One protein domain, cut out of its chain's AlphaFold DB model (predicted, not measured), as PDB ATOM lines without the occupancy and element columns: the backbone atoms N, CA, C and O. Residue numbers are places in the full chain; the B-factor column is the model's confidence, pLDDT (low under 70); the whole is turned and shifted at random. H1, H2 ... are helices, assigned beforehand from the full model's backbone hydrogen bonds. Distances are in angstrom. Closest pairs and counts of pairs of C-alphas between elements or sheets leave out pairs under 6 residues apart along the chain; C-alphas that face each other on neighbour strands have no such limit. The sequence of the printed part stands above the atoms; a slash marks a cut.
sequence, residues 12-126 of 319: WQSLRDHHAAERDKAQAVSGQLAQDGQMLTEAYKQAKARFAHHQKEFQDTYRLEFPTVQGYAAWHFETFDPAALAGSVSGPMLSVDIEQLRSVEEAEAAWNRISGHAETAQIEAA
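What this domain is: This is residues 12 to 126 of the 319 residues of an uncharacterized protein of Dankookia rubra (UniProt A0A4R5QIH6). The model is an open V in a flat outline: one arm is a long helical hairpin of H1 and H2, the other is the long helix H6 with H4 and the four-residue H5 packed on it. The small helix H3 sits at the point of the V, by the first residues of H1, and the loop of residues 86 to 103 swings out on the side of H6 away from the hairpin. The printed part has 115 residues with six named helices, H1 to H6 in that order, and no named strand; the class is all helix. The whole is loose, with a radius of gyration of the C-alphas of 19.0 A, and spans 54 by 39 by 18 A.

Where its parts are: H1 takes residues 12 to 35 and is 34.3 A long, from C-alpha 12 at (-1.391, -45.848, -0.953) to C-alpha 35 at (-24.661, -70.021, -8.132). H2, residues 42 to 60, is 26.8 A long. H3 takes residues 62 to 65 and is 5.4 A long. H4 takes residues 69 to 78, 14.1 A, and H5 residues 82 to 85, 5.6 A. H6, residues 104 to 126, is 31.9 A long and ends with C-alpha 126 at (-34.724, -35.840, -18.032).

How they stand to each other: H1 and H2 form a helical hairpin: they touch, with the closest C-alphas, those of Arg 23 and Phe 51, 4.9 A apart, and run opposite ways at a shallow tilt of 26 degrees. H2 and H3 meet only through their link. H3 touches H1 at residues 12 to 13 alone, where the closest C-alphas, those of Trp 12 and Leu 64, are 5.6 A apart. H3 and H4 are close but not clearly touching, with the closest C-alphas, those of Arg 63 and Tyr 72, 7.0 A apart. H4 touches H6 at residues 104 to 111 of H6 alone; the closest C-alphas, those of Ala 73 and Ala 107, are 5.4 A apart, and the two run the same way at a shallow tilt of 15 degrees. H5 touches H6 at residues 118 to 122 of H6 alone, with the closest C-alphas, those of Leu 85 and Ala 118, 5.9 A apart. H1 and H2 are both apart from H4, H5 and H6. In H1, H2, H4 and H6 every O i to N i+4 pair is within hydrogen-bond range; H3 and H5 are too short for such a pair.

The domain as a whole: The two C-alphas farthest apart, those of Asp 36 and Pro 92, are 54.9 A from each other. The printed part has no cut. The link from H5 to H6, 18 residues, is long. The mean pLDDT of the printed part is 74.5; it is under 70 at residues 33, 39, 78 to 96 and 113 to 126.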
ATOM      1  N   TRP A  12       0.038 -45.740  -0.628       92.12
ATOM      2  CA  TRP A  12      -1.391 -45.848  -0.953       92.12
ATOM      3  C   TRP A  12      -1.685 -46.870  -2.057       92.12
ATOM      4  O   TRP A  12      -2.680 -47.586  -1.972       92.12
ATOM      5  N   GLN A  13      -0.810 -46.981  -3.063       89.81
ATOM      6  CA  GLN A  13      -0.993 -47.898  -4.187       89.81
ATOM      7  C   GLN A  13      -0.999 -49.355  -3.711       89.81
ATOM      8  O   GLN A  13      -1.866 -50.129  -4.106       89.81
ATOM      9  N   SER A  14      -0.091 -49.727  -2.802       95.19
ATOM     10  CA  SER A  14      -0.057 -51.083  -2.240       95.19
ATOM     11  C   SER A  14      -1.293 -51.388  -1.389       95.19
ATOM     12  O   SER A  14      -1.812 -52.503  -1.443       95.19
ATOM     13  N   LEU A  15      -1.804 -50.403  -0.641       92.12
ATOM     14  CA  LEU A  15      -3.059 -50.540   0.107       92.12
ATOM     15  C   LEU A  15      -4.263 -50.700  -0.830       92.12
ATOM     16  O   LEU A  15      -5.116 -51.562  -0.611       92.12
ATOM     17  N   ARG A  16      -4.308 -49.907  -1.904       87.31
ATOM     18  CA  ARG A  16      -5.351 -49.974  -2.931       87.31
ATOM     19  C   ARG A  16      -5.361 -51.334  -3.618       87.31
ATOM     20  O   ARG A  16      -6.419 -51.951  -3.711       87.31
ATOM     21  N   ASP A  17      -4.198 -51.825  -4.039       90.38
ATOM     22  CA  ASP A  17      -4.059 -53.123  -4.704       90.38
ATOM     23  C   ASP A  17      -4.465 -54.275  -3.771       90.38
ATOM     24  O   ASP A  17      -5.168 -55.200  -4.185       90.38
ATOM     25  N   HIS A  18      -4.097 -54.195  -2.487       96.06
ATOM     26  CA  HIS A  18      -4.518 -55.164  -1.476       96.06
ATOM     27  C   HIS A  18      -6.047 -55.209  -1.318       96.06
ATOM     28  O   HIS A  18      -6.649 -56.285  -1.391       96.06
ATOM     29  N   HIS A  19      -6.692 -54.052  -1.135       91.50
ATOM     30  CA  HIS A  19      -8.146 -53.991  -0.973       91.50
ATOM     31  C   HIS A  19      -8.902 -54.353  -2.252       91.50
ATOM     32  O   HIS A  19      -9.951 -54.991  -2.164       91.50
ATOM     33  N   ALA A  20      -8.364 -54.036  -3.433       82.69
ATOM     34  CA  ALA A  20      -8.912 -54.498  -4.705       82.69
ATOM     35  C   ALA A  20      -8.907 -56.032  -4.790       82.69
ATOM     36  O   ALA A  20      -9.942 -56.637  -5.065       82.69
ATOM     37  N   ALA A  21      -7.773 -56.667  -4.477       93.38
ATOM     38  CA  ALA A  21      -7.636 -58.120  -4.525       93.38
ATOM     39  C   ALA A  21      -8.573 -58.835  -3.535       93.38
ATOM     40  O   ALA A  21      -9.250 -59.800  -3.902       93.38
ATOM     41  N   GLU A  22      -8.661 -58.360  -2.288       96.00
ATOM     42  CA  GLU A  22      -9.553 -58.963  -1.288       96.00
ATOM     43  C   GLU A  22     -11.037 -58.696  -1.585       96.00
ATOM     44  O   GLU A  22     -11.875 -59.578  -1.368       96.00
ATOM     45  N   ARG A  23     -11.379 -57.531  -2.156       92.31
ATOM     46  CA  ARG A  23     -12.726 -57.261  -2.675       92.31
ATOM     47  C   ARG A  23     -13.096 -58.261  -3.767       92.31
ATOM     48  O   ARG A  23     -14.149 -58.892  -3.670       92.31
ATOM     49  N   ASP A  24     -12.251 -58.424  -4.781       85.12
ATOM     50  CA  ASP A  24     -12.540 -59.280  -5.937       85.12
ATOM     51  C   ASP A  24     -12.654 -60.754  -5.518       85.12
ATOM     52  O   ASP A  24     -13.552 -61.478  -5.958       85.12
ATOM     53  N   LYS A  25     -11.825 -61.185  -4.562       95.06
ATOM     54  CA  LYS A  25     -11.927 -62.504  -3.927       95.06
ATOM     55  C   LYS A  25     -13.249 -62.684  -3.178       95.06
ATOM     56  O   LYS A  25     -13.907 -63.712  -3.338       95.06
ATOM     57  N   ALA A  26     -13.667 -61.701  -2.378       81.81
ATOM     58  CA  ALA A  26     -14.947 -61.748  -1.671       81.81
ATOM     59  C   ALA A  26     -16.141 -61.763  -2.643       81.81
ATOM     60  O   ALA A  26     -17.109 -62.496  -2.422       81.81
ATOM     61  N   GLN A  27     -16.048 -61.021  -3.753       87.44
ATOM     62  CA  GLN A  27     -17.036 -61.038  -4.827       87.44
ATOM     63  C   GLN A  27     -17.133 -62.423  -5.468       87.44
ATOM     64  O   GLN A  27     -18.238 -62.961  -5.544       87.44
ATOM     65  N   ALA A  28     -16.005 -63.025  -5.853       83.62
ATOM     66  CA  ALA A  28     -15.956 -64.359  -6.449       83.62
ATOM     67  C   ALA A  28     -16.564 -65.425  -5.522       83.62
ATOM     68  O   ALA A  28     -17.399 -66.215  -5.959       83.62
ATOM     69  N   VAL A  29     -16.229 -65.395  -4.226       87.00
ATOM     70  CA  VAL A  29     -16.815 -66.301  -3.223       87.00
ATOM     71  C   VAL A  29     -18.328 -66.100  -3.113       87.00
ATOM     72  O   VAL A  29     -19.078 -67.074  -3.142       87.00
ATOM     73  N   SER A  30     -18.803 -64.853  -3.021       77.75
ATOM     74  CA  SER A  30     -20.246 -64.581  -2.949       77.75
ATOM     75  C   SER A  30     -20.987 -64.996  -4.228       77.75
ATOM     76  O   SER A  30     -22.097 -65.518  -4.142       77.75
ATOM     77  N   GLY A  31     -20.363 -64.829  -5.399       77.31
ATOM     78  CA  GLY A  31     -20.902 -65.246  -6.692       77.31
ATOM     79  C   GLY A  31     -21.020 -66.763  -6.811       77.31
ATOM     80  O   GLY A  31     -22.074 -67.252  -7.209       77.31
ATOM     81  N   GLN A  32     -19.993 -67.506  -6.387       83.62
ATOM     82  CA  GLN A  32     -20.021 -68.971  -6.351       83.62
ATOM     83  C   GLN A  32     -21.123 -69.483  -5.413       83.62
ATOM     84  O   GLN A  32     -21.960 -70.283  -5.814       83.62
ATOM     85  N   LEU A  33     -21.200 -68.946  -4.191       67.31
ATOM     86  CA  LEU A  33     -22.245 -69.314  -3.230       67.31
ATOM     87  C   LEU A  33     -23.656 -69.000  -3.753       67.31
ATOM     88  O   LEU A  33     -24.593 -69.746  -3.477       67.31
ATOM     89  N   ALA A  34     -23.830 -67.911  -4.508       70.50
ATOM     90  CA  ALA A  34     -25.103 -67.599  -5.150       70.50
ATOM     91  C   ALA A  34     -25.457 -68.607  -6.258       70.50
ATOM     92  O   ALA A  34     -26.601 -69.058  -6.311       70.50
ATOM     93  N   GLN A  35     -24.486 -68.994  -7.093       80.69
ATOM     94  CA  GLN A  35     -24.661 -70.021  -8.132       80.69
ATOM     95  C   GLN A  35     -25.015 -71.391  -7.536       80.69
ATOM     96  O   GLN A  35     -25.871 -72.087  -8.073       80.69
ATOM     97  N   ASP A  36     -24.440 -71.724  -6.379       81.25
ATOM     98  CA  ASP A  36     -24.715 -72.962  -5.644       81.25
ATOM     99  C   ASP A  36     -26.036 -72.914  -4.840       81.25
ATOM    100  O   ASP A  36     -26.351 -73.838  -4.088       81.25
ATOM    101  N   GLY A  37     -26.820 -71.832  -4.955       75.62
ATOM    102  CA  GLY A  37     -28.105 -71.664  -4.265       75.62
ATOM    103  C   GLY A  37     -27.992 -71.371  -2.762       75.62
ATOM    104  O   GLY A  37     -28.972 -71.477  -2.028       75.62
ATOM    105  N   GLN A  38     -26.814 -70.972  -2.279       84.06
ATOM    106  CA  GLN A  38     -26.490 -70.804  -0.858       84.06
ATOM    107  C   GLN A  38     -26.641 -69.361  -0.346       84.06
ATOM    108  O   GLN A  38     -26.042 -68.987   0.666       84.06
ATOM    109  N   MET A  39     -27.469 -68.537  -0.992       67.50
ATOM    110  CA  MET A  39     -27.626 -67.107  -0.661       67.50
ATOM    111  C   MET A  39     -28.121 -66.829   0.769       67.50
ATOM    112  O   MET A  39     -27.920 -65.737   1.292       67.50
ATOM    113  N   LEU A  40     -28.772 -67.794   1.423       77.75
ATOM    114  CA  LEU A  40     -29.284 -67.631   2.791       77.75
ATOM    115  C   LEU A  40     -28.284 -68.066   3.872       77.75
ATOM    116  O   LEU A  40     -28.566 -67.925   5.062       77.75
ATOM    117  N   THR A  41     -27.121 -68.592   3.479       78.06
ATOM    118  CA  THR A  41     -26.110 -69.097   4.414       78.06
ATOM    119  C   THR A  41     -25.304 -67.973   5.066       78.06
ATOM    120  O   THR A  41     -25.111 -66.896   4.498       78.06
ATOM    121  N   GLU A  42     -24.758 -68.247   6.252       90.94
ATOM    122  CA  GLU A  42     -23.835 -67.324   6.926       90.94
ATOM    123  C   GLU A  42     -22.556 -67.087   6.115       90.94
ATOM    124  O   GLU A  42     -22.031 -65.976   6.107       90.94
ATOM    125  N   ALA A  43     -22.092 -68.086   5.356       84.88
ATOM    126  CA  ALA A  43     -20.940 -67.944   4.471       84.88
ATOM    127  C   ALA A  43     -21.176 -66.874   3.389       84.88
ATOM    128  O   ALA A  43     -20.310 -66.028   3.156       84.88
ATOM    129  N   TYR A  44     -22.366 -66.853   2.778       73.19
ATOM    130  CA  TYR A  44     -22.720 -65.839   1.782       73.19
ATOM    131  C   TYR A  44     -22.808 -64.441   2.404       73.19
ATOM    132  O   TYR A  44     -22.239 -63.486   1.868       73.19
ATOM    133  N   LYS A  45     -23.450 -64.315   3.574       80.69
ATOM    134  CA  LYS A  45     -23.527 -63.039   4.306       80.69
ATOM    135  C   LYS A  45     -22.141 -62.509   4.672       80.69
ATOM    136  O   LYS A  45     -21.864 -61.332   4.453       80.69
ATOM    137  N   GLN A  46     -21.248 -63.371   5.163       89.88
ATOM    138  CA  GLN A  46     -19.867 -63.005   5.487       89.88
ATOM    139  C   GLN A  46     -19.080 -62.576   4.246       89.88
ATOM    140  O   GLN A  46     -18.356 -61.583   4.302       89.88
ATOM    141  N   ALA A  47     -19.237 -63.271   3.115       74.06
ATOM    142  CA  ALA A  47     -18.595 -62.888   1.858       74.06
ATOM    143  C   ALA A  47     -19.076 -61.509   1.370       74.06
ATOM    144  O   ALA A  47     -18.258 -60.664   1.009       74.06
ATOM    145  N   LYS A  48     -20.384 -61.230   1.445       82.38
ATOM    146  CA  LYS A  48     -20.943 -59.907   1.115       82.38
ATOM    147  C   LYS A  48     -20.468 -58.814   2.074       82.38
ATOM    148  O   LYS A  48     -20.154 -57.720   1.613       82.38
ATOM    149  N   ALA A  49     -20.370 -59.102   3.370       80.31
ATOM    150  CA  ALA A  49     -19.846 -58.157   4.355       80.31
ATOM    151  C   ALA A  49     -18.363 -57.832   4.104       80.31
ATOM    152  O   ALA A  49     -17.983 -56.664   4.120       80.31
ATOM    153  N   ARG A  50     -17.538 -58.843   3.794       84.62
ATOM    154  CA  ARG A  50     -16.126 -58.652   3.414       84.62
ATOM    155  C   ARG A  50     -15.978 -57.840   2.135       84.62
ATOM    156  O   ARG A  50     -15.151 -56.937   2.093       84.62
ATOM    157  N   PHE A  51     -16.800 -58.124   1.124       81.12
ATOM    158  CA  PHE A  51     -16.838 -57.326  -0.099       81.12
ATOM    159  C   PHE A  51     -17.154 -55.861   0.212       81.12
ATOM    160  O   PHE A  51     -16.423 -54.983  -0.226       81.12
ATOM    161  N   ALA A  52     -18.207 -55.594   0.991       74.44
ATOM    162  CA  ALA A  52     -18.602 -54.230   1.343       74.44
ATOM    163  C   ALA A  52     -17.504 -53.495   2.127       74.44
ATOM    164  O   ALA A  52     -17.224 -52.335   1.839       74.44
ATOM    165  N   HIS A  53     -16.849 -54.182   3.069       89.38
ATOM    166  CA  HIS A  53     -15.713 -53.636   3.805       89.38
ATOM    167  C   HIS A  53     -14.560 -53.267   2.865       89.38
ATOM    168  O   HIS A  53     -14.175 -52.106   2.818       89.38
ATOM    169  N   HIS A  54     -14.059 -54.204   2.056       84.88
ATOM    170  CA  HIS A  54     -12.923 -53.931   1.171       84.88
ATOM    171  C   HIS A  54     -13.252 -52.983   0.016       84.88
ATOM    172  O   HIS A  54     -12.380 -52.238  -0.411       84.88
ATOM    173  N   GLN A  55     -14.499 -52.945  -0.461       82.31
ATOM    174  CA  GLN A  55     -14.944 -51.933  -1.418       82.31
ATOM    175  C   GLN A  55     -14.895 -50.529  -0.803       82.31
ATOM    176  O   GLN A  55     -14.468 -49.598  -1.482       82.31
ATOM    177  N   LYS A  56     -15.299 -50.383   0.466       77.25
ATOM    178  CA  LYS A  56     -15.200 -49.111   1.185       77.25
ATOM    179  C   LYS A  56     -13.738 -48.705   1.389       77.25
ATOM    180  O   LYS A  56     -13.372 -47.610   0.988       77.25
ATOM    181  N   GLU A  57     -12.902 -49.596   1.922       87.38
ATOM    182  CA  GLU A  57     -11.472 -49.307   2.130       87.38
ATOM    183  C   GLU A  57     -10.764 -48.973   0.805       87.38
ATOM    184  O   GLU A  57      -9.989 -48.024   0.734       87.38
ATOM    185  N   PHE A  58     -11.085 -49.688  -0.283       80.31
ATOM    186  CA  PHE A  58     -10.586 -49.380  -1.627       80.31
ATOM    187  C   PHE A  58     -10.968 -47.961  -2.072       80.31
ATOM    188  O   PHE A  58     -10.128 -47.251  -2.613       80.31
ATOM    189  N   GLN A  59     -12.211 -47.529  -1.844       77.62
ATOM    190  CA  GLN A  59     -12.642 -46.159  -2.147       77.62
ATOM    191  C   GLN A  59     -11.941 -45.129  -1.252       77.62
ATOM    192  O   GLN A  59     -11.502 -44.094  -1.744       77.62
ATOM    193  N   ASP A  60     -11.769 -45.426   0.035       82.00
ATOM    194  CA  ASP A  60     -11.081 -44.535   0.970       82.00
ATOM    195  C   ASP A  60      -9.589 -44.355   0.605       82.00
ATOM    196  O   ASP A  60      -9.015 -43.303   0.900       82.00
ATOM    197  N   THR A  61      -8.966 -45.301  -0.120       83.56
ATOM    198  CA  THR A  61      -7.567 -45.152  -0.576       83.56
ATOM    199  C   THR A  61      -7.328 -43.966  -1.514       83.56
ATOM    200  O   THR A  61      -6.216 -43.443  -1.530       83.56
ATOM    201  N   TYR A  62      -8.346 -43.467  -2.228       81.06
ATOM    202  CA  TYR A  62      -8.196 -42.276  -3.079       81.06
ATOM    203  C   TYR A  62      -7.827 -41.020  -2.272       81.06
ATOM    204  O   TYR A  62      -7.128 -40.140  -2.770       81.06
ATOM    205  N   ARG A  63      -8.219 -40.949  -0.992       85.31
ATOM    206  CA  ARG A  63      -7.815 -39.858  -0.085       85.31
ATOM    207  C   ARG A  63      -6.327 -39.889   0.241       85.31
ATOM    208  O   ARG A  63      -5.775 -38.870   0.647       85.31
ATOM    209  N   LEU A  64      -5.683 -41.044   0.095       89.38
ATOM    210  CA  LEU A  64      -4.285 -41.259   0.456       89.38
ATOM    211  C   LEU A  64      -3.320 -40.901  -0.687       89.38
ATOM    212  O   LEU A  64      -2.136 -40.704  -0.433       89.38
ATOM    213  N   GLU A  65      -3.814 -40.824  -1.926       89.62
ATOM    214  CA  GLU A  65      -3.014 -40.686  -3.153       89.62
ATOM    215  C   GLU A  65      -2.325 -39.317  -3.281       89.62
ATOM    216  O   GLU A  65      -1.184 -39.220  -3.740       89.62
ATOM    217  N   PHE A  66      -2.988 -38.249  -2.835       91.12
ATOM    218  CA  PHE A  66      -2.573 -36.880  -3.133       91.12
ATOM    219  C   PHE A  66      -1.848 -36.223  -1.951       91.12
ATOM    220  O   PHE A  66      -2.426 -36.131  -0.867       91.12
ATOM    221  N   PRO A  67      -0.637 -35.664  -2.141       92.69
ATOM    222  CA  PRO A  67       0.105 -34.985  -1.071       92.69
ATOM    223  C   PRO A  67      -0.565 -33.719  -0.514       92.69
ATOM    224  O   PRO A  67      -0.221 -33.251   0.573       92.69
ATOM    225  N   THR A  68      -1.497 -33.124  -1.261       94.44
ATOM    226  CA  THR A  68      -2.143 -31.851  -0.911       94.44
ATOM    227  C   THR A  68      -3.652 -31.931  -1.081       94.44
ATOM    228  O   THR A  68      -4.151 -32.675  -1.926       94.44
ATOM    229  N   VAL A  69      -4.373 -31.123  -0.302       86.38
ATOM    230  CA  VAL A  69      -5.831 -30.970  -0.407       86.38
ATOM    231  C   VAL A  69      -6.220 -30.470  -1.799       86.38
ATOM    232  O   VAL A  69      -7.160 -30.988  -2.391       86.38
ATOM    233  N   GLN A  70      -5.466 -29.517  -2.356       89.44
ATOM    234  CA  GLN A  70      -5.688 -28.980  -3.704       89.44
ATOM    235  C   GLN A  70      -5.535 -30.059  -4.778       89.44
ATOM    236  O   GLN A  70      -6.353 -30.114  -5.686       89.44
ATOM    237  N   GLY A  71      -4.526 -30.930  -4.663       84.44
ATOM    238  CA  GLY A  71      -4.338 -32.046  -5.593       84.44
ATOM    239  C   GLY A  71      -5.498 -33.041  -5.549       84.44
ATOM    240  O   GLY A  71      -6.014 -33.419  -6.596       84.44
ATOM    241  N   TYR A  72      -5.956 -33.395  -4.344       85.19
ATOM    242  CA  TYR A  72      -7.130 -34.252  -4.153       85.19
ATOM    243  C   TYR A  72      -8.411 -33.625  -4.722       85.19
ATOM    244  O   TYR A  72      -9.172 -34.276  -5.434       85.19
ATOM    245  N   ALA A  73      -8.640 -32.342  -4.431       81.12
ATOM    246  CA  ALA A  73      -9.794 -31.607  -4.930       81.12
ATOM    247  C   ALA A  73      -9.766 -31.494  -6.459       81.12
ATOM    248  O   ALA A  73     -10.766 -31.790  -7.105       81.12
ATOM    249  N   ALA A  74      -8.626 -31.119  -7.047       82.00
ATOM    250  CA  ALA A  74      -8.471 -31.010  -8.494       82.00
ATOM    251  C   ALA A  74      -8.802 -32.326  -9.201       82.00
ATOM    252  O   ALA A  74      -9.542 -32.300 -10.175       82.00
ATOM    253  N   TRP A  75      -8.341 -33.465  -8.675       82.94
ATOM    254  CA  TRP A  75      -8.687 -34.779  -9.217       82.94
ATOM    255  C   TRP A  75     -10.196 -35.069  -9.174       82.94
ATOM    256  O   TRP A  75     -10.763 -35.485 -10.183       82.94
ATOM    257  N   HIS A  76     -10.870 -34.793  -8.049       72.50
ATOM    258  CA  HIS A  76     -12.333 -34.924  -7.963       72.50
ATOM    259  C   HIS A  76     -13.026 -34.064  -9.021       72.50
ATOM    260  O   HIS A  76     -13.823 -34.566  -9.812       72.50
ATOM    261  N   PHE A  77     -12.664 -32.783  -9.098       70.44
ATOM    262  CA  PHE A  77     -13.277 -31.833 -10.024       70.44
ATOM    263  C   PHE A  77     -12.888 -32.040 -11.499       70.44
ATOM    264  O   PHE A  77     -13.651 -31.633 -12.368       70.44
ATOM    265  N   GLU A  78     -11.771 -32.705 -11.810       66.94
ATOM    266  CA  GLU A  78     -11.368 -33.052 -13.185       66.94
ATOM    267  C   GLU A  78     -12.284 -34.120 -13.798       66.94
ATOM    268  O   GLU A  78     -12.533 -34.117 -15.003       66.94
ATOM    269  N   THR A  79     -12.848 -35.002 -12.969       55.16
ATOM    270  CA  THR A  79     -13.810 -36.022 -13.424       55.16
ATOM    271  C   THR A  79     -15.216 -35.475 -13.676       55.16
ATOM    272  O   THR A  79     -16.092 -36.194 -14.158       55.16
ATOM    273  N   PHE A  80     -15.441 -34.201 -13.365       58.19
ATOM    274  CA  PHE A  80     -16.720 -33.535 -13.524       58.19
ATOM    275  C   PHE A  80     -16.833 -32.897 -14.898       58.19
ATOM    276  O   PHE A  80     -16.062 -31.998 -15.224       58.19
ATOM    277  N   ASP A  81     -17.818 -33.312 -15.690       54.84
ATOM    278  CA  ASP A  81     -18.124 -32.646 -16.952       54.84
ATOM    279  C   ASP A  81     -18.939 -31.364 -16.687       54.84
ATOM    280  O   ASP A  81     -20.111 -31.454 -16.315       54.84
ATOM    281  N   PRO A  82     -18.392 -30.153 -16.903       51.56
ATOM    282  CA  PRO A  82     -19.146 -28.916 -16.720       51.56
ATOM    283  C   PRO A  82     -20.324 -28.800 -17.701       51.56
ATOM    284  O   PRO A  82     -21.283 -28.078 -17.423       51.56
ATOM    285  N   ALA A  83     -20.289 -29.518 -18.832       50.34
ATOM    286  CA  ALA A  83     -21.395 -29.572 -19.783       50.34
ATOM    287  C   ALA A  83     -22.613 -30.325 -19.224       50.34
ATOM    288  O   ALA A  83     -23.735 -30.029 -19.631       50.34
ATOM    289  N   ALA A  84     -22.435 -31.200 -18.224       48.22
ATOM    290  CA  ALA A  84     -23.535 -31.831 -17.487       48.22
ATOM    291  C   ALA A  84     -24.430 -30.817 -16.745       48.22
ATOM    292  O   ALA A  84     -25.568 -31.136 -16.412       48.22
ATOM    293  N   LEU A  85     -23.927 -29.602 -16.498       47.19
ATOM    294  CA  LEU A  85     -24.647 -28.496 -15.856       47.19
ATOM    295  C   LEU A  85     -25.119 -27.411 -16.832       47.19
ATOM    296  O   LEU A  85     -25.824 -26.480 -16.424       47.19
ATOM    297  N   ALA A  86     -24.703 -27.483 -18.100       40.31
ATOM    298  CA  ALA A  86     -24.946 -26.443 -19.090       40.31
ATOM    299  C   ALA A  86     -26.425 -26.428 -19.508       40.31
ATOM    300  O   ALA A  86     -26.824 -27.026 -20.500       40.31
ATOM    301  N   GLY A  87     -27.252 -25.729 -18.728       44.16
ATOM    302  CA  GLY A  87     -28.667 -25.507 -19.035       44.16
ATOM    303  C   GLY A  87     -29.551 -25.188 -17.828       44.16
ATOM    304  O   GLY A  87     -30.559 -24.508 -18.002       44.16
ATOM    305  N   SER A  88     -29.166 -25.613 -16.619       42.69
ATOM    306  CA  SER A  88     -30.098 -25.644 -15.471       42.69
ATOM    307  C   SER A  88     -29.632 -24.855 -14.246       42.69
ATOM    308  O   SER A  88     -30.432 -24.569 -13.361       42.69
ATOM    309  N   VAL A  89     -28.353 -24.471 -14.174       39.03
ATOM    310  CA  VAL A  89     -27.786 -23.829 -12.980       39.03
ATOM    311  C   VAL A  89     -27.069 -22.538 -13.366       39.03
ATOM    312  O   VAL A  89     -25.893 -22.533 -13.716       39.03
ATOM    313  N   SER A  90     -27.774 -21.406 -13.295       34.50
ATOM    314  CA  SER A  90     -27.146 -20.081 -13.337       34.50
ATOM    315  C   SER A  90     -26.965 -19.553 -11.914       34.50
ATOM    316  O   SER A  90     -27.952 -19.255 -11.239       34.50
ATOM    317  N   GLY A  91     -25.722 -19.399 -11.450       39.44
ATOM    318  CA  GLY A  91     -25.441 -18.701 -10.196       39.44
ATOM    319  C   GLY A  91     -24.022 -18.899  -9.646       39.44
ATOM    320  O   GLY A  91     -23.308 -19.797 -10.091       39.44
ATOM    321  N   PRO A  92     -23.627 -18.109  -8.627       37.97
ATOM    322  CA  PRO A  92     -22.329 -18.186  -7.931       37.97
ATOM    323  C   PRO A  92     -22.101 -19.500  -7.149       37.97
ATOM    324  O   PRO A  92     -21.141 -19.627  -6.399       37.97
ATOM    325  N   MET A  93     -22.997 -20.478  -7.297       42.62
ATOM    326  CA  MET A  93     -23.034 -21.730  -6.539       42.62
ATOM    327  C   MET A  93     -22.096 -22.814  -7.100       42.62
ATOM    328  O   MET A  93     -21.842 -23.802  -6.420       42.62
ATOM    329  N   LEU A  94     -21.573 -22.615  -8.317       52.69
ATOM    330  CA  LEU A  94     -20.667 -23.539  -9.015       52.69
ATOM    331  C   LEU A  94     -19.194 -23.117  -8.979       52.69
ATOM    332  O   LEU A  94     -18.329 -23.874  -9.408       52.69
ATOM    333  N   SER A  95     -18.883 -21.923  -8.472       57.66
ATOM    334  CA  SER A  95     -17.496 -21.486  -8.329       57.66
ATOM    335  C   SER A  95     -16.927 -22.007  -7.011       57.66
ATOM    336  O   SER A  95     -16.943 -21.302  -6.001       57.66
ATOM    337  N   VAL A  96     -16.449 -23.253  -7.003       66.69
ATOM    338  CA  VAL A  96     -15.545 -23.718  -5.945       66.69
ATOM    339  C   VAL A  96     -14.154 -23.209  -6.276       66.69
ATOM    340  O   VAL A  96     -13.562 -23.594  -7.281       66.69
ATOM    341  N   ASP A  97     -13.639 -22.328  -5.428       79.62
ATOM    342  CA  ASP A  97     -12.242 -21.923  -5.492       79.62
ATOM    343  C   ASP A  97     -11.387 -23.019  -4.842       79.62
ATOM    344  O   ASP A  97     -11.248 -23.077  -3.618       79.62
ATOM    345  N   ILE A  98     -10.853 -23.925  -5.670       80.06
ATOM    346  CA  ILE A  98     -10.016 -25.056  -5.236       80.06
ATOM    347  C   ILE A  98      -8.824 -24.566  -4.397       80.06
ATOM    348  O   ILE A  98      -8.424 -25.220  -3.429       80.06
ATOM    349  N   GLU A  99      -8.296 -23.377  -4.702       84.12
ATOM    350  CA  GLU A  99      -7.169 -22.780  -3.982       84.12
ATOM    351  C   GLU A  99      -7.529 -22.355  -2.550       84.12
ATOM    352  O   GLU A  99      -6.630 -22.179  -1.725       84.12
ATOM    353  N   GLN A 100      -8.819 -22.213  -2.225       85.81
ATOM    354  CA  GLN A 100      -9.290 -21.830  -0.889       85.81
ATOM    355  C   GLN A 100      -9.655 -23.013   0.016       85.81
ATOM    356  O   GLN A 100      -9.849 -22.802   1.216       85.81
ATOM    357  N   LEU A 101      -9.740 -24.236  -0.518       86.19
ATOM    358  CA  LEU A 101     -10.099 -25.427   0.260       86.19
ATOM    359  C   LEU A 101      -8.994 -25.796   1.260       86.19
ATOM    360  O   LEU A 101      -7.815 -25.882   0.907       86.19
ATOM    361  N   ARG A 102      -9.366 -26.041   2.520       90.81
ATOM    362  CA  ARG A 102      -8.416 -26.269   3.622       90.81
ATOM    363  C   ARG A 102      -8.355 -27.714   4.090       90.81
ATOM    364  O   ARG A 102      -7.374 -28.078   4.735       90.81
ATOM    365  N   SER A 103      -9.359 -28.531   3.771       90.75
ATOM    366  CA  SER A 103      -9.375 -29.951   4.128       90.75
ATOM    367  C   SER A 103      -9.953 -30.852   3.034       90.75
ATOM    368  O   SER A 103     -10.642 -30.402   2.116       90.75
ATOM    369  N   VAL A 104      -9.665 -32.152   3.149       83.69
ATOM    370  CA  VAL A 104     -10.223 -33.204   2.286       83.69
ATOM    371  C   VAL A 104     -11.744 -33.280   2.443       83.69
ATOM    372  O   VAL A 104     -12.457 -33.405   1.454       83.69
ATOM    373  N   GLU A 105     -12.257 -33.110   3.660       87.75
ATOM    374  CA  GLU A 105     -13.694 -33.102   3.951       87.75
ATOM    375  C   GLU A 105     -14.399 -31.896   3.319       87.75
ATOM    376  O   GLU A 105     -15.518 -32.029   2.829       87.75
ATOM    377  N   GLU A 106     -13.760 -30.720   3.298       82.25
ATOM    378  CA  GLU A 106     -14.291 -29.545   2.599       82.25
ATOM    379  C   GLU A 106     -14.369 -29.786   1.088       82.25
ATOM    380  O   GLU A 106     -15.377 -29.437   0.467       82.25
ATOM    381  N   ALA A 107     -13.345 -30.420   0.505       79.31
ATOM    382  CA  ALA A 107     -13.339 -30.803  -0.903       79.31
ATOM    383  C   ALA A 107     -14.462 -31.804  -1.226       79.31
ATOM    384  O   ALA A 107     -15.203 -31.599  -2.184       79.31
ATOM    385  N   GLU A 108     -14.658 -32.829  -0.395       79.12
ATOM    386  CA  GLU A 108     -15.738 -33.811  -0.562       79.12
ATOM    387  C   GLU A 108     -17.126 -33.206  -0.365       79.12
ATOM    388  O   GLU A 108     -18.048 -33.509  -1.116       79.12
ATOM    389  N   ALA A 109     -17.302 -32.333   0.625       76.62
ATOM    390  CA  ALA A 109     -18.573 -31.657   0.853       76.62
ATOM    391  C   ALA A 109     -18.925 -30.707  -0.301       76.62
ATOM    392  O   ALA A 109     -20.098 -30.581  -0.662       76.62
ATOM    393  N   ALA A 110     -17.927 -30.035  -0.883       74.19
ATOM    394  CA  ALA A 110     -18.100 -29.207  -2.070       74.19
ATOM    395  C   ALA A 110     -18.431 -30.061  -3.303       74.19
ATOM    396  O   ALA A 110     -19.383 -29.747  -4.019       74.19
ATOM    397  N   TRP A 111     -17.704 -31.165  -3.494       73.44
ATOM    398  CA  TRP A 111     -17.956 -32.147  -4.543       73.44
ATOM    399  C   TRP A 111     -19.375 -32.704  -4.472       73.44
ATOM    400  O   TRP A 111     -20.137 -32.523  -5.411       73.44
ATOM    401  N   ASN A 112     -19.761 -33.290  -3.336       72.00
ATOM    402  CA  ASN A 112     -21.076 -33.898  -3.120       72.00
ATOM    403  C   ASN A 112     -22.220 -32.902  -3.319       72.00
ATOM    404  O   ASN A 112     -23.286 -33.261  -3.812       72.00
ATOM    405  N   ARG A 113     -22.010 -31.634  -2.948       69.62
ATOM    406  CA  ARG A 113     -22.986 -30.573  -3.208       69.62
ATOM    407  C   ARG A 113     -23.156 -30.352  -4.708       69.62
ATOM    408  O   ARG A 113     -24.281 -30.312  -5.188       69.62
ATOM    409  N   ILE A 114     -22.056 -30.208  -5.444       65.44
ATOM    410  CA  ILE A 114     -22.082 -29.945  -6.886       65.44
ATOM    411  C   ILE A 114     -22.597 -31.155  -7.666       65.44
ATOM    412  O   ILE A 114     -23.471 -30.985  -8.512       65.44
ATOM    413  N   SER A 115     -22.111 -32.360  -7.372       60.81
ATOM    414  CA  SER A 115     -22.550 -33.594  -8.023       60.81
ATOM    415  C   SER A 115     -24.010 -33.908  -7.713       60.81
ATOM    416  O   SER A 115     -24.758 -34.194  -8.640       60.81
ATOM    417  N   GLY A 116     -24.459 -33.719  -6.468       61.12
ATOM    418  CA  GLY A 116     -25.872 -33.830  -6.104       61.12
ATOM    419  C   GLY A 116     -26.754 -32.830  -6.856       61.12
ATOM    420  O   GLY A 116     -27.831 -33.186  -7.330       61.12
ATOM    421  N   HIS A 117     -26.294 -31.589  -7.048       59.66
ATOM    422  CA  HIS A 117     -27.003 -30.614  -7.883       59.66
ATOM    423  C   HIS A 117     -26.970 -30.957  -9.374       59.66
ATOM    424  O   HIS A 117     -27.954 -30.696 -10.055       59.66
ATOM    425  N   ALA A 118     -25.880 -31.528  -9.887       56.75
ATOM    426  CA  ALA A 118     -25.780 -31.962 -11.277       56.75
ATOM    427  C   ALA A 118     -26.697 -33.148 -11.564       56.75
ATOM    428  O   ALA A 118     -27.412 -33.136 -12.557       56.75
ATOM    429  N   GLU A 119     -26.731 -34.126 -10.662       53.91
ATOM    430  CA  GLU A 119     -27.656 -35.252 -10.712       53.91
ATOM    431  C   GLU A 119     -29.100 -34.751 -10.625       53.91
ATOM    432  O   GLU A 119     -29.915 -35.085 -11.476       53.91
ATOM    433  N   THR A 120     -29.390 -33.831  -9.699       53.81
ATOM    434  CA  THR A 120     -30.703 -33.175  -9.607       53.81
ATOM    435  C   THR A 120     -31.055 -32.452 -10.907       53.81
ATOM    436  O   THR A 120     -32.149 -32.633 -11.419       53.81
ATOM    437  N   ALA A 121     -30.139 -31.670 -11.481       54.44
ATOM    438  CA  ALA A 121     -30.348 -30.927 -12.723       54.44
ATOM    439  C   ALA A 121     -30.521 -31.848 -13.941       54.44
ATOM    440  O   ALA A 121     -31.300 -31.535 -14.841       54.44
ATOM    441  N   GLN A 122     -29.822 -32.984 -13.977       51.72
ATOM    442  CA  GLN A 122     -29.991 -34.016 -14.996       51.72
ATOM    443  C   GLN A 122     -31.330 -34.735 -14.841       51.72
ATOM    444  O   GLN A 122     -32.005 -34.953 -15.844       51.72
ATOM    445  N   ILE A 123     -31.753 -35.048 -13.614       50.75
ATOM    446  CA  ILE A 123     -33.078 -35.611 -13.327       50.75
ATOM    447  C   ILE A 123     -34.171 -34.574 -13.631       50.75
ATOM    448  O   ILE A 123     -35.198 -34.934 -14.188       50.75
ATOM    449  N   GLU A 124     -33.960 -33.283 -13.364       52.38
ATOM    450  CA  GLU A 124     -34.876 -32.198 -13.748       52.38
ATOM    451  C   GLU A 124     -34.966 -32.030 -15.264       52.38
ATOM    452  O   GLU A 124     -36.044 -31.757 -15.781       52.38
ATOM    453  N   ALA A 125     -33.857 -32.189 -15.990       52.94
ATOM    454  CA  ALA A 125     -33.837 -32.127 -17.447       52.94
ATOM    455  C   ALA A 125     -34.502 -33.363 -18.074       52.94
ATOM    456  O   ALA A 125     -35.362 -33.220 -18.947       52.94
ATOM    457  N   ALA A 126     -34.152 -34.563 -17.598       47.50
ATOM    458  CA  ALA A 126     -34.724 -35.840 -18.032       47.50
ATOM    459  C   ALA A 126     -36.200 -35.976 -17.640       47.50
ATOM    460  O   ALA A 126     -37.003 -36.532 -18.378       47.50
TER     461      ALA A 126